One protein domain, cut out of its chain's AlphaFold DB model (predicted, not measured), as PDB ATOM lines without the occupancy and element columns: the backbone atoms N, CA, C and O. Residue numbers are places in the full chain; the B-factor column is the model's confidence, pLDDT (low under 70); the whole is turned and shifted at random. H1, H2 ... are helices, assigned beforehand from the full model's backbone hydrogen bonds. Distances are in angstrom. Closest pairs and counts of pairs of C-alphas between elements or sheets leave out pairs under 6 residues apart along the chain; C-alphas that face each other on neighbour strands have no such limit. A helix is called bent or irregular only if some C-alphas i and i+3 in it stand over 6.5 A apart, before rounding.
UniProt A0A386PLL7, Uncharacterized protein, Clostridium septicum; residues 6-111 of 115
ATOM      1  N   LEU A   6     340.143 228.312 328.299       58.22
ATOM      2  CA  LEU A   6     340.568 227.615 327.089       58.22
ATOM      3  C   LEU A   6     340.964 228.587 325.978       58.22
ATOM      4  O   LEU A   6     342.059 228.443 325.436       58.22
ATOM      5  N   GLU A   7     340.063 229.502 325.618       60.28
ATOM      6  CA  GLU A   7     340.230 230.320 324.416       60.28
ATOM      7  C   GLU A   7     341.325 231.371 324.595       60.28
ATOM      8  O   GLU A   7     342.084 231.608 323.660       60.28
ATOM      9  N   GLU A   8     341.471 231.947 325.791       72.44
ATOM     10  CA  GLU A   8     342.393 233.070 325.974       72.44
ATOM     11  C   GLU A   8     343.790 232.602 326.397       72.44
ATOM     12  O   GLU A   8     344.781 232.871 325.733       72.44
ATOM     13  N   ILE A   9     343.909 231.836 327.482       81.50
ATOM     14  CA  ILE A   9     345.227 231.593 328.098       81.50
ATOM     15  C   ILE A   9     345.983 230.456 327.404       81.50
ATOM     16  O   ILE A   9     347.202 230.506 327.190       81.50
ATOM     17  N   LYS A  10     345.273 229.365 327.118       80.56
ATOM     18  CA  LYS A  10     345.900 228.116 326.686       80.56
ATOM     19  C   LYS A  10     346.304 228.159 325.222       80.56
ATOM     20  O   LYS A  10     347.431 227.770 324.905       80.56
ATOM     21  N   ASP A  11     345.418 228.635 324.356       85.00
ATOM     22  CA  ASP A  11     345.715 228.771 322.932       85.00
ATOM     23  C   ASP A  11     346.828 229.801 322.693       85.00
ATOM     24  O   ASP A  11     347.744 229.532 321.909       85.00
ATOM     25  N   ASP A  12     346.862 230.899 323.455       85.88
ATOM     26  CA  ASP A  12     347.941 231.891 323.381       85.88
ATOM     27  C   ASP A  12     349.311 231.303 323.725       85.88
ATOM     28  O   ASP A  12     350.296 231.528 323.003       85.88
ATOM     29  N   PHE A  13     349.402 230.491 324.785       89.69
ATOM     30  CA  PHE A  13     350.667 229.839 325.128       89.69
ATOM     31  C   PHE A  13     351.098 228.821 324.066       89.69
ATOM     32  O   PHE A  13     352.280 228.754 323.715       89.69
ATOM     33  N   ILE A  14     350.157 228.037 323.530       89.06
ATOM     34  CA  ILE A  14     350.426 227.040 322.482       89.06
ATOM     35  C   ILE A  14     350.957 227.722 321.219       89.06
ATOM     36  O   ILE A  14     352.011 227.326 320.706       89.06
ATOM     37  N   ASN A  15     350.269 228.769 320.761       87.44
ATOM     38  CA  ASN A  15     350.649 229.550 319.586       87.44
ATOM     39  C   ASN A  15     352.038 230.170 319.766       87.44
ATOM     40  O   ASN A  15     352.902 230.050 318.893       87.44
ATOM     41  N   THR A  16     352.291 230.757 320.937       86.88
ATOM     42  CA  THR A  16     353.595 231.331 321.287       86.88
ATOM     43  C   THR A  16     354.701 230.280 321.259       86.88
ATOM     44  O   THR A  16     355.768 230.503 320.680       86.88
ATOM     45  N   TYR A  17     354.464 229.118 321.871       88.69
ATOM     46  CA  TYR A  17     355.451 228.046 321.963       88.69
ATOM     47  C   TYR A  17     355.898 227.558 320.583       88.69
ATOM     48  O   TYR A  17     357.100 227.408 320.342       88.69
ATOM     49  N   ASP A  18     354.952 227.326 319.674       83.56
ATOM     50  CA  ASP A  18     355.259 226.788 318.348       83.56
ATOM     51  C   ASP A  18     356.049 227.790 317.482       83.56
ATOM     52  O   ASP A  18     356.874 227.370 316.661       83.56
ATOM     53  N   VAL A  19     355.866 229.095 317.709       83.00
ATOM     54  CA  VAL A  19     356.594 230.166 317.009       83.00
ATOM     55  C   VAL A  19     357.981 230.403 317.614       83.00
ATOM     56  O   VAL A  19     358.978 230.393 316.895       83.00
ATOM     57  N   HIS A  20     358.077 230.588 318.930       80.06
ATOM     58  CA  HIS A  20     359.255 231.202 319.553       80.06
ATOM     59  C   HIS A  20     360.260 230.204 320.162       80.06
ATOM     60  O   HIS A  20     361.404 230.580 320.450       80.06
ATOM     61  N   LEU A  21     359.895 228.923 320.336       85.25
ATOM     62  CA  LEU A  21     360.777 227.939 320.985       85.25
ATOM     63  C   LEU A  21     362.088 227.730 320.216       85.25
ATOM     64  O   LEU A  21     363.145 227.576 320.832       85.25
ATOM     65  N   LYS A  22     362.026 227.708 318.879       78.12
ATOM     66  CA  LYS A  22     363.197 227.461 318.021       78.12
ATOM     67  C   LYS A  22     364.223 228.589 318.080       78.12
ATOM     68  O   LYS A  22     365.411 228.315 317.940       78.12
ATOM     69  N   ASP A  23     363.763 229.812 318.315       76.50
ATOM     70  CA  ASP A  23     364.601 231.003 318.216       76.50
ATOM     71  C   ASP A  23     365.275 231.339 319.547       76.50
ATOM     72  O   ASP A  23     366.443 231.722 319.575       76.50
ATOM     73  N   SER A  24     364.553 231.170 320.661       79.19
ATOM     74  CA  SER A  24     364.988 231.673 321.974       79.19
ATOM     75  C   SER A  24     365.249 230.575 323.010       79.19
ATOM     76  O   SER A  24     365.855 230.833 324.048       79.19
ATOM     77  N   GLY A  25     364.817 229.338 322.746       86.25
ATOM     78  CA  GLY A  25     364.829 228.258 323.732       86.25
ATOM     79  C   GLY A  25     363.723 228.391 324.788       86.25
ATOM     80  O   GLY A  25     363.009 229.389 324.864       86.25
ATOM     81  N   LEU A  26     363.569 227.353 325.617       90.38
ATOM     82  CA  LEU A  26     362.399 227.190 326.489       90.38
ATOM     83  C   LEU A  26     362.270 228.263 327.581       90.38
ATOM     84  O   LEU A  26     361.215 228.864 327.739       90.38
ATOM     85  N   ASN A  27     363.324 228.501 328.363       90.75
ATOM     86  CA  ASN A  27     363.237 229.429 329.496       90.75
ATOM     87  C   ASN A  27     363.031 230.889 329.063       90.75
ATOM     88  O   ASN A  27     362.189 231.561 329.662       90.75
ATOM     89  N   PRO A  28     363.740 231.406 328.042       91.06
ATOM     90  CA  PRO A  28     363.463 232.740 327.517       91.06
ATOM     91  C   PRO A  28     362.039 232.883 326.975       91.06
ATOM     92  O   PRO A  28     361.393 233.876 327.283       91.06
ATOM     93  N   LEU A  29     361.525 231.869 326.266       92.81
ATOM     94  CA  LEU A  29     360.139 231.830 325.789       92.81
ATOM     95  C   LEU A  29     359.131 231.982 326.932       92.81
ATOM     96  O   LEU A  29     358.263 232.845 326.883       92.81
ATOM     97  N   VAL A  30     359.246 231.146 327.965       92.38
ATOM     98  CA  VAL A  30     358.281 231.163 329.070       92.38
ATOM     99  C   VAL A  30     358.378 232.463 329.866       92.38
ATOM    100  O   VAL A  30     357.352 233.019 330.233       92.38
ATOM    101  N   ASN A  31     359.583 233.001 330.082       91.69
ATOM    102  CA  ASN A  31     359.733 234.310 330.722       91.69
ATOM    103  C   ASN A  31     359.130 235.444 329.886       91.69
ATOM    104  O   ASN A  31     358.518 236.340 330.458       91.69
ATOM    105  N   TRP A  32     359.297 235.410 328.562       91.38
ATOM    106  CA  TRP A  32     358.671 236.381 327.668       91.38
ATOM    107  C   TRP A  32     357.147 236.290 327.752       91.38
ATOM    108  O   TRP A  32     356.504 237.296 328.007       91.38
ATOM    109  N   PHE A  33     356.580 235.085 327.673       91.69
ATOM    110  CA  PHE A  33     355.133 234.892 327.787       91.69
ATOM    111  C   PHE A  33     354.569 235.396 329.126       91.69
ATOM    112  O   PHE A  33     353.527 236.043 329.151       91.69
ATOM    113  N   ILE A  34     355.273 235.151 330.239       91.69
ATOM    114  CA  ILE A  34     354.909 235.698 331.559       91.69
ATOM    115  C   ILE A  34     354.962 237.232 331.550       91.69
ATOM    116  O   ILE A  34     354.128 237.873 332.180       91.69
ATOM    117  N   HIS A  35     355.951 237.819 330.872       90.56
ATOM    118  CA  HIS A  35     356.124 239.267 330.805       90.56
ATOM    119  C   HIS A  35     355.068 239.957 329.937       90.56
ATOM    120  O   HIS A  35     354.577 241.006 330.329       90.56
ATOM    121  N   GLU A  36     354.692 239.379 328.798       89.00
ATOM    122  CA  GLU A  36     353.631 239.937 327.943       89.00
ATOM    123  C   GLU A  36     352.252 239.882 328.612       89.00
ATOM    124  O   GLU A  36     351.380 240.685 328.298       89.00
ATOM    125  N   ASN A  37     352.069 238.965 329.565       86.12
ATOM    126  CA  ASN A  37     350.856 238.838 330.370       86.12
ATOM    127  C   ASN A  37     351.016 239.454 331.771       86.12
ATOM    128  O   ASN A  37     350.306 239.052 332.694       86.12
ATOM    129  N   ASP A  38     351.948 240.397 331.968       86.44
ATOM    130  CA  ASP A  38     352.331 240.898 333.296       86.44
ATOM    131  C   ASP A  38     351.145 241.324 334.169       86.44
ATOM    132  O   ASP A  38     351.126 240.976 335.349       86.44
ATOM    133  N   LEU A  39     350.139 241.984 333.586       86.19
ATOM    134  CA  LEU A  39     348.890 242.382 334.235       86.19
ATOM    135  C   LEU A  39     348.220 241.204 334.960       86.19
ATOM    136  O   LEU A  39     347.930 241.290 336.156       86.19
ATOM    137  N   TYR A  40     348.030 240.094 334.246       85.56
ATOM    138  CA  TYR A  40     347.377 238.878 334.742       85.56
ATOM    139  C   TYR A  40     348.319 237.979 335.547       85.56
ATOM    140  O   TYR A  40     347.879 237.047 336.215       85.56
ATOM    141  N   MET A  41     349.619 238.275 335.528       86.38
ATOM    142  CA  MET A  41     350.651 237.572 336.289       86.38
ATOM    143  C   MET A  41     350.985 238.271 337.620       86.38
ATOM    144  O   MET A  41     352.015 237.978 338.237       86.38
ATOM    145  N   THR A  42     350.094 239.143 338.107       86.88
ATOM    146  CA  THR A  42     350.184 239.808 339.418       86.88
ATOM    147  C   THR A  42     349.317 239.139 340.493       86.88
ATOM    148  O   THR A  42     348.459 238.311 340.196       86.88
ATOM    149  N   ASP A  43     349.518 239.535 341.754       86.50
ATOM    150  CA  ASP A  43     348.679 239.112 342.888       86.50
ATOM    151  C   ASP A  43     347.271 239.747 342.863       86.50
ATOM    152  O   ASP A  43     346.394 239.326 343.618       86.50
ATOM    153  N   GLU A  44     347.038 240.758 342.015       88.69
ATOM    154  CA  GLU A  44     345.722 241.392 341.841       88.69
ATOM    155  C   GLU A  44     344.753 240.508 341.038       88.69
ATOM    156  O   GLU A  44     343.540 240.622 341.207       88.69
ATOM    157  N   TYR A  45     345.295 239.586 340.233       90.06
ATOM    158  CA  TYR A  45     344.564 238.645 339.378       90.06
ATOM    159  C   TYR A  45     344.964 237.193 339.707       90.06
ATOM    160  O   TYR A  45     345.582 236.498 338.898       90.06
ATOM    161  N   PRO A  46     344.689 236.717 340.937       92.00
ATOM    162  CA  PRO A  46     345.242 235.461 341.439       92.00
ATOM    163  C   PRO A  46     344.682 234.219 340.731       92.00
ATOM    164  O   PRO A  46     345.361 233.189 340.676       92.00
ATOM    165  N   VAL A  47     343.461 234.301 340.192       92.06
ATOM    166  CA  VAL A  47     342.826 233.205 339.450       92.06
ATOM    167  C   VAL A  47     343.493 233.069 338.085       92.06
ATOM    168  O   VAL A  47     343.970 231.993 337.728       92.06
ATOM    169  N   GLU A  48     343.607 234.180 337.364       90.94
ATOM    170  CA  GLU A  48     344.243 234.285 336.055       90.94
ATOM    171  C   GLU A  48     345.701 233.853 336.125       90.94
ATOM    172  O   GLU A  48     346.140 233.021 335.330       90.94
ATOM    173  N   ASN A  49     346.438 234.349 337.118       93.69
ATOM    174  CA  ASN A  49     347.821 233.971 337.375       93.69
ATOM    175  C   ASN A  49     347.966 232.450 337.522       93.69
ATOM    176  O   ASN A  49     348.808 231.812 336.876       93.69
ATOM    177  N   ALA A  50     347.101 231.847 338.345       94.38
ATOM    178  CA  ALA A  50     347.112 230.411 338.557       94.38
ATOM    179  C   ALA A  50     346.803 229.652 337.259       94.38
ATOM    180  O   ALA A  50     347.497 228.686 336.928       94.38
ATOM    181  N   CYS A  51     345.817 230.118 336.497       92.38
ATOM    182  CA  CYS A  51     345.441 229.558 335.207       92.38
ATOM    183  C   CYS A  51     346.584 229.609 334.180       92.38
ATOM    184  O   CYS A  51     346.873 228.590 333.551       92.38
ATOM    185  N   HIS A  52     347.301 230.730 334.059       93.62
ATOM    186  CA  HIS A  52     348.462 230.853 333.167       93.62
ATOM    187  C   HIS A  52     349.550 229.839 333.514       93.62
ATOM    188  O   HIS A  52     350.028 229.101 332.647       93.62
ATOM    189  N   TYR A  53     349.921 229.736 334.790       95.44
ATOM    190  CA  TYR A  53     350.913 228.751 335.215       95.44
ATOM    191  C   TYR A  53     350.429 227.304 335.033       95.44
ATOM    192  O   TYR A  53     351.229 226.448 334.646       95.44
ATOM    193  N   LEU A  54     349.141 227.017 335.250       94.56
ATOM    194  CA  LEU A  54     348.568 225.693 334.990       94.56
ATOM    195  C   LEU A  54     348.668 225.327 333.502       94.56
ATOM    196  O   LEU A  54     349.148 224.236 333.179       94.56
ATOM    197  N   ALA A  55     348.292 226.245 332.609       92.94
ATOM    198  CA  ALA A  55     348.348 226.055 331.163       92.94
ATOM    199  C   ALA A  55     349.790 225.824 330.675       92.94
ATOM    200  O   ALA A  55     350.056 224.851 329.958       92.94
ATOM    201  N   ILE A  56     350.739 226.649 331.142       94.19
ATOM    202  CA  ILE A  56     352.177 226.483 330.878       94.19
ATOM    203  C   ILE A  56     352.634 225.087 331.316       94.19
ATOM    204  O   ILE A  56     353.240 224.343 330.538       94.19
ATOM    205  N   GLY A  57     352.328 224.704 332.559       94.50
ATOM    206  CA  GLY A  57     352.737 223.426 333.130       94.50
ATOM    207  C   GLY A  57     352.191 222.228 332.360       94.50
ATOM    208  O   GLY A  57     352.956 221.356 331.938       94.50
ATOM    209  N   ALA A  58     350.880 222.199 332.127       93.69
ATOM    210  CA  ALA A  58     350.216 221.104 331.431       93.69
ATOM    211  C   ALA A  58     350.727 220.933 329.994       93.69
ATOM    212  O   ALA A  58     350.951 219.801 329.546       93.69
ATOM    213  N   TYR A  59     350.962 222.034 329.274       92.88
ATOM    214  CA  TYR A  59     351.473 221.963 327.907       92.88
ATOM    215  C   TYR A  59     352.933 221.498 327.849       92.88
ATOM    216  O   TYR A  59     353.283 220.643 327.031       92.88
ATOM    217  N   LEU A  60     353.791 221.981 328.747       93.50
ATOM    218  CA  LEU A  60     355.193 221.557 328.777       93.50
ATOM    219  C   LEU A  60     355.369 220.113 329.239       93.50
ATOM    220  O   LEU A  60     356.280 219.432 328.765       93.50
ATOM    221  N   ILE A  61     354.487 219.609 330.101       93.94
ATOM    222  CA  ILE A  61     354.411 218.176 330.412       93.94
ATOM    223  C   ILE A  61     354.027 217.387 329.167       93.94
ATOM    224  O   ILE A  61     354.707 216.423 328.827       93.94
ATOM    225  N   TYR A  62     352.999 217.828 328.437       91.50
ATOM    226  CA  TYR A  62     352.595 217.193 327.182       91.50
ATOM    227  C   TYR A  62     353.736 217.148 326.146       91.50
ATOM    228  O   TYR A  62     353.881 216.161 325.423       91.50
ATOM    229  N   LYS A  63     354.594 218.173 326.104       91.62
ATOM    230  CA  LYS A  63     355.781 218.220 325.230       91.62
ATOM    231  C   LYS A  63     357.018 217.513 325.802       91.62
ATOM    232  O   LYS A  63     358.050 217.519 325.135       91.62
ATOM    233  N   ASN A  64     356.941 216.902 326.989       91.75
ATOM    234  CA  ASN A  64     358.081 216.327 327.718       91.75
ATOM    235  C   ASN A  64     359.236 217.326 327.932       91.75
ATOM    236  O   ASN A  64     360.407 216.978 327.803       91.75
ATOM    237  N   LYS A  65     358.898 218.582 328.231       92.06
ATOM    238  CA  LYS A  65     359.836 219.705 328.393       92.06
ATOM    239  C   LYS A  65     359.846 220.320 329.788       92.06
ATOM    240  O   LYS A  65     360.684 221.169 330.067       92.06
ATOM    241  N   ILE A  66     358.948 219.887 330.673       91.25
ATOM    242  CA  ILE A  66     358.783 220.483 332.003       91.25
ATOM    243  C   ILE A  66     360.078 220.467 332.834       91.25
ATOM    244  O   ILE A  66     360.385 221.451 333.491       91.25
ATOM    245  N   GLU A  67     360.884 219.404 332.757       89.06
ATOM    246  CA  GLU A  67     362.126 219.262 333.537       89.06
ATOM    247  C   GLU A  67     363.234 220.246 333.104       89.06
ATOM    248  O   GLU A  67     364.209 220.434 333.826       89.06
ATOM    249  N   GLU A  68     363.087 220.899 331.945       91.06
ATOM    250  CA  GLU A  68     364.039 221.888 331.420       91.06
ATOM    251  C   GLU A  68     363.746 223.320 331.921       91.06
ATOM    252  O   GLU A  68     364.518 224.245 331.642       91.06
ATOM    253  N   LEU A  69     362.635 223.537 332.638       92.19
ATOM    254  CA  LEU A  69     362.260 224.848 333.168       92.19
ATOM    255  C   LEU A  69     363.072 225.259 334.400       92.19
ATOM    256  O   LEU A  69     363.453 224.449 335.240       92.19
ATOM    257  N   ASN A  70     363.233 226.571 334.562       92.94
ATOM    258  CA  ASN A  70     363.784 227.176 335.765       92.94
ATOM    259  C   ASN A  70     362.962 226.807 337.010       92.94
ATOM    260  O   ASN A  70     361.738 226.952 337.022       92.94
ATOM    261  N   ASN A  71     363.655 226.463 338.103       93.25
ATOM    262  CA  ASN A  71     363.034 226.059 339.373       93.25
ATOM    263  C   ASN A  71     361.977 227.045 339.886       93.25
ATOM    264  O   ASN A  71     360.920 226.612 340.321       93.25
ATOM    265  N   LYS A  72     362.212 228.357 339.767       93.94
ATOM    266  CA  LYS A  72     361.244 229.378 340.202       93.94
ATOM    267  C   LYS A  72     359.901 229.270 339.464       93.94
ATOM    268  O   LYS A  72     358.848 229.458 340.062       93.94
ATOM    269  N   ILE A  73     359.935 228.972 338.163       94.19
ATOM    270  CA  ILE A  73     358.723 228.793 337.352       94.19
ATOM    271  C   ILE A  73     358.065 227.460 337.712       94.19
ATOM    272  O   ILE A  73     356.850 227.401 337.863       94.19
ATOM    273  N   LEU A  74     358.858 226.404 337.921       95.00
ATOM    274  CA  LEU A  74     358.344 225.109 338.375       95.00
ATOM    275  C   LEU A  74     357.620 225.205 339.720       95.00
ATOM    276  O   LEU A  74     356.556 224.615 339.878       95.00
ATOM    277  N   GLU A  75     358.168 225.950 340.679       95.38
ATOM    278  CA  GLU A  75     357.521 226.201 341.970       95.38
ATOM    279  C   GLU A  75     356.178 226.906 341.794       95.38
ATOM    280  O   GLU A  75     355.193 226.480 342.394       95.38
ATOM    281  N   LYS A  76     356.106 227.904 340.905       95.56
ATOM    282  CA  LYS A  76     354.848 228.587 340.588       95.56
ATOM    283  C   LYS A  76     353.823 227.675 339.925       95.56
ATOM    284  O   LYS A  76     352.677 227.659 340.347       95.56
ATOM    285  N   ILE A  77     354.231 226.831 338.979       95.56
ATOM    286  CA  ILE A  77     353.343 225.821 338.379       95.56
ATOM    287  C   ILE A  77     352.780 224.880 339.454       95.56
ATOM    288  O   ILE A  77     351.591 224.561 339.436       95.56
ATOM    289  N   LYS A  78     353.611 224.451 340.414       95.81
ATOM    290  CA  LYS A  78     353.176 223.588 341.524       95.81
ATOM    291  C   LYS A  78     352.202 224.298 342.462       95.81
ATOM    292  O   LYS A  78     351.208 223.698 342.863       95.81
ATOM    293  N   GLU A  79     352.489 225.547 342.814       95.94
ATOM    294  CA  GLU A  79     351.617 226.394 343.630       95.94
ATOM    295  C   GLU A  79     350.247 226.562 342.963       95.94
ATOM    296  O   GLU A  79     349.227 226.232 343.568       95.94
ATOM    297  N   SER A  80     350.230 226.960 341.691       95.69
ATOM    298  CA  SER A  80     349.008 227.154 340.911       95.69
ATOM    299  C   SER A  80     348.204 225.870 340.744       95.69
ATOM    300  O   SER A  80     346.989 225.884 340.933       95.69
ATOM    301  N   TYR A  81     348.867 224.738 340.475       96.44
ATOM    302  CA  TYR A  81     348.214 223.427 340.475       96.44
ATOM    303  C   TYR A  81     347.527 223.146 341.816       96.44
ATOM    304  O   TYR A  81     346.366 222.752 341.823       96.44
ATOM    305  N   ASN A  82     348.209 223.362 342.945       96.31
ATOM    306  CA  ASN A  82     347.639 223.078 344.263       96.31
ATOM    307  C   ASN A  82     346.439 223.978 344.573       96.31
ATOM    308  O   ASN A  82     345.442 223.489 345.103       96.31
ATOM    309  N   LEU A  83     346.520 225.268 344.235       95.81
ATOM    310  CA  LEU A  83     345.415 226.211 344.411       95.81
ATOM    311  C   LEU A  83     344.196 225.756 343.606       95.81
ATOM    312  O   LEU A  83     343.136 225.521 344.185       95.81
ATOM    313  N   ILE A  84     344.361 225.526 342.304       94.56
ATOM    314  CA  ILE A  84     343.246 225.140 341.432       94.56
ATOM    315  C   ILE A  84     342.694 223.762 341.825       94.56
ATOM    316  O   ILE A  84     341.486 223.606 341.964       94.56
ATOM    317  N   ASN A  85     343.552 222.776 342.100       95.12
ATOM    318  CA  ASN A  85     343.118 221.430 342.492       95.12
ATOM    319  C   ASN A  85     342.433 221.390 343.870       95.12
ATOM    320  O   ASN A  85     341.645 220.490 344.147       95.12
ATOM    321  N   SER A  86     342.710 222.363 344.745       95.81
ATOM    322  CA  SER A  86     341.997 222.493 346.023       95.81
ATOM    323  C   SER A  86     340.550 222.979 345.868       95.81
ATOM    324  O   SER A  86     339.792 222.928 346.836       95.81
ATOM    325  N   GLY A  87     340.177 223.455 344.676       94.00
ATOM    326  CA  GLY A  87     338.860 224.014 344.379       94.00
ATOM    327  C   GLY A  87     338.657 225.443 344.888       94.00
ATOM    328  O   GLY A  87     337.547 225.963 344.826       94.00
ATOM    329  N   ILE A  88     339.711 226.109 345.383       94.94
ATOM    330  CA  ILE A  88     339.612 227.472 345.942       94.94
ATOM    331  C   ILE A  88     339.102 228.503 344.923       94.94
ATOM    332  O   ILE A  88     338.559 229.529 345.318       94.94
ATOM    333  N   TYR A  89     339.246 228.222 343.625       93.00
ATOM    334  CA  TYR A  89     338.806 229.096 342.538       93.00
ATOM    335  C   TYR A  89     337.579 228.579 341.775       93.00
ATOM    336  O   TYR A  89     337.164 229.233 340.824       93.00
ATOM    337  N   ASP A  90     336.954 227.473 342.194       90.38
ATOM    338  CA  ASP A  90     335.872 226.809 341.443       90.38
ATOM    339  C   ASP A  90     334.668 227.711 341.135       90.38
ATOM    340  O   ASP A  90     333.984 227.502 340.132       90.38
ATOM    341  N   GLU A  91     334.399 228.706 341.983       91.12
ATOM    342  CA  GLU A  91     333.320 229.682 341.788       91.12
ATOM    343  C   GLU A  91     333.589 230.698 340.667       91.12
ATOM    344  O   GLU A  91     332.658 231.357 340.212       91.12
ATOM    345  N   ASN A  92     334.840 230.807 340.204       89.69
ATOM    346  CA  ASN A  92     335.266 231.728 339.145       89.69
ATOM    347  C   ASN A  92     335.268 231.073 337.757       89.69
ATOM    348  O   ASN A  92     335.487 231.757 336.762       89.69
ATOM    349  N   PHE A  93     335.048 229.759 337.694       88.06
ATOM    350  CA  PHE A  93     335.125 228.980 336.465       88.06
ATOM    351  C   PHE A  93     333.736 228.620 335.957       88.06
ATOM    352  O   PHE A  93     332.885 228.129 336.714       88.06
ATOM    353  N   THR A  94     333.532 228.782 334.653       88.69
ATOM    354  CA  THR A  94     332.371 228.208 333.981       88.69
ATOM    355  C   THR A  94     332.466 226.678 333.994       88.69
ATOM    356  O   THR A  94     333.519 226.080 334.241       88.69
ATOM    357  N   GLU A  95     331.352 225.997 333.722       88.00
ATOM    358  CA  GLU A  95     331.372 224.535 333.595       88.00
ATOM    359  C   GLU A  95     332.270 224.064 332.440       88.00
ATOM    360  O   GLU A  95     332.826 222.968 332.508       88.00
ATOM    361  N   GLU A  96     332.452 224.892 331.409       85.94
ATOM    362  CA  GLU A  96     333.359 224.613 330.299       85.94
ATOM    363  C   GLU A  96     334.826 224.697 330.737       85.94
ATOM    364  O   GLU A  96     335.575 223.734 330.545       85.94
ATOM    365  N   ASP A  97     335.220 225.762 331.441       86.12
ATOM    366  CA  ASP A  97     336.583 225.911 331.979       86.12
ATOM    367  C   ASP A  97     336.973 224.725 332.859       86.12
ATOM    368  O   ASP A  97     338.061 224.158 332.722       86.12
ATOM    369  N   LYS A  98     336.055 224.286 333.728       89.31
ATOM    370  CA  LYS A  98     336.273 223.146 334.630       89.31
ATOM    371  C   LYS A  98     336.603 221.863 333.874       89.31
ATOM    372  O   LYS A  98     337.408 221.063 334.360       89.31
ATOM    373  N   VAL A  99     336.026 221.644 332.688       89.94
ATOM    374  CA  VAL A  99     336.357 220.479 331.850       89.94
ATOM    375  C   VAL A  99     337.821 220.530 331.420       89.94
ATOM    376  O   VAL A  99     338.520 219.515 331.522       89.94
ATOM    377  N   TYR A 100     338.308 221.689 330.981       88.12
ATOM    378  CA  TYR A 100     339.684 221.860 330.511       88.12
ATOM    379  C   TYR A 100     340.705 221.863 331.643       88.12
ATOM    380  O   TYR A 100     341.709 221.150 331.562       88.12
ATOM    381  N   ILE A 101     340.413 222.577 332.727       91.44
ATOM    382  CA  ILE A 101     341.224 222.591 333.948       91.44
ATOM    383  C   ILE A 101     341.409 221.166 334.471       91.44
ATOM    384  O   ILE A 101     342.531 220.738 334.742       91.44
ATOM    385  N   LYS A 102     340.334 220.369 334.524       92.69
ATOM    386  CA  LYS A 102     340.402 218.969 334.960       92.69
ATOM    387  C   LYS A 102     341.311 218.112 334.075       92.69
ATOM    388  O   LYS A 102     341.993 217.218 334.580       92.69
ATOM    389  N   GLN A 103     341.334 218.352 332.764       91.44
ATOM    390  CA  GLN A 103     342.244 217.645 331.855       91.44
ATOM    391  C   GLN A 103     343.710 218.018 332.108       91.44
ATOM    392  O   GLN A 103     344.580 217.146 332.053       91.44
ATOM    393  N   ASP A 104     343.980 219.290 332.388       92.38
ATOM    394  CA  ASP A 104     345.327 219.795 332.654       92.38
ATOM    395  C   ASP A 104     345.854 219.327 334.015       92.38
ATOM    396  O   ASP A 104     346.972 218.812 334.083       92.38
ATOM    397  N   ILE A 105     345.022 219.369 335.061       93.69
ATOM    398  CA  ILE A 105     345.303 218.758 336.372       93.69
ATOM    399  C   ILE A 105     345.684 217.289 336.197       93.69
ATOM    400  O   ILE A 105     346.744 216.871 336.657       93.69
ATOM    401  N   LYS A 106     344.871 216.516 335.465       93.44
ATOM    402  CA  LYS A 106     345.134 215.090 335.242       93.44
ATOM    403  C   LYS A 106     346.476 214.847 334.540       93.44
ATOM    404  O   LYS A 106     347.232 213.973 334.954       93.44
ATOM    405  N   LYS A 107     346.803 215.633 333.506       92.00
ATOM    406  CA  LYS A 107     348.117 215.554 332.836       92.00
ATOM    407  C   LYS A 107     349.258 215.824 333.807       92.00
ATOM    408  O   LYS A 107     350.285 215.148 333.752       92.00
ATOM    409  N   ILE A 108     349.089 216.812 334.682       92.25
ATOM    410  CA  ILE A 108     350.097 217.160 335.675       92.25
ATOM    411  C   ILE A 108     350.267 216.034 336.709       92.25
ATOM    412  O   ILE A 108     351.402 215.666 337.012       92.25
ATOM    413  N   GLU A 109     349.179 215.440 337.196       90.19
ATOM    414  CA  GLU A 109     349.197 214.314 338.146       90.19
ATOM    415  C   GLU A 109     349.885 213.065 337.589       90.19
ATOM    416  O   GLU A 109     350.620 212.373 338.296       90.19
ATOM    417  N   GLU A 110     349.675 212.782 336.305       87.44
ATOM    418  CA  GLU A 110     350.300 211.651 335.611       87.44
ATOM    419  C   GLU A 110     351.805 211.874 335.352       87.44
ATOM    420  O   GLU A 110     352.539 210.927 335.045       87.44
ATOM    421  N   SER A 111     352.292 213.108 335.515       86.12
ATOM    422  CA  SER A 111     353.687 213.481 335.287       86.12
ATOM    423  C   SER A 111     354.619 213.138 336.462       86.12
ATOM    424  O   SER A 111     354.216 212.650 337.521       86.12
TER     425      SER A 111
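What this domain is: This is residues 6 to 111 of the 115 residues of an uncharacterized protein of Clostridium septicum (UniProt A0A386PLL7). One helix, H3, runs through the core; H1 and H4 cross it on opposite sides, and H5 packs on it with residues 104 to 108. H2 folds back after H1. There are 106 printed residues with five named helices, H1 to H5, and no named strand: all helix, compact, radius of gyration of the C-alphas 12.9 A, spans 39 by 31 by 25 A.

How they stand to each other: Start with H1, residues 6 to 24; its residues 13 to 21 alone touch H2, residues 26 to 36, closest C-alphas Leu 21 and Leu 29, 6.2 A. The hub is H3, residues 46 to 62; it touches H1, closest C-alphas Ala 55 and Lys 10, 5.5 A. Next, H4, residues 71 to 85, touches H3, closest C-alphas Ser 80 and Ala 50, 4.4 A, at a steep tilt of 69 degrees, only just short of perpendicular. Last, H5, residues 95 to 110, touches H3, closest C-alphas Asp 104 and Ala 58, 5.2 A. Every O i to N i+4 pair is within hydrogen-bond range in H2, H3, H4 and H5; in H1, 10 of 15.

Where its parts are: Find C-alpha 6 at (340.568, 227.615, 327.089); H1 runs 25.3 A, irregular, C-alphas 19 and 22 being 7.2 A apart. H3 spans 24.3 A; H5 ends at C-alpha 110, (350.300, 211.651, 335.611).

The domain as a whole: The farthest C-alphas, Asp 23 and Glu 91, are 39.2 A apart. The printed part has no cut; residues 6 to 7 have pLDDT under 70.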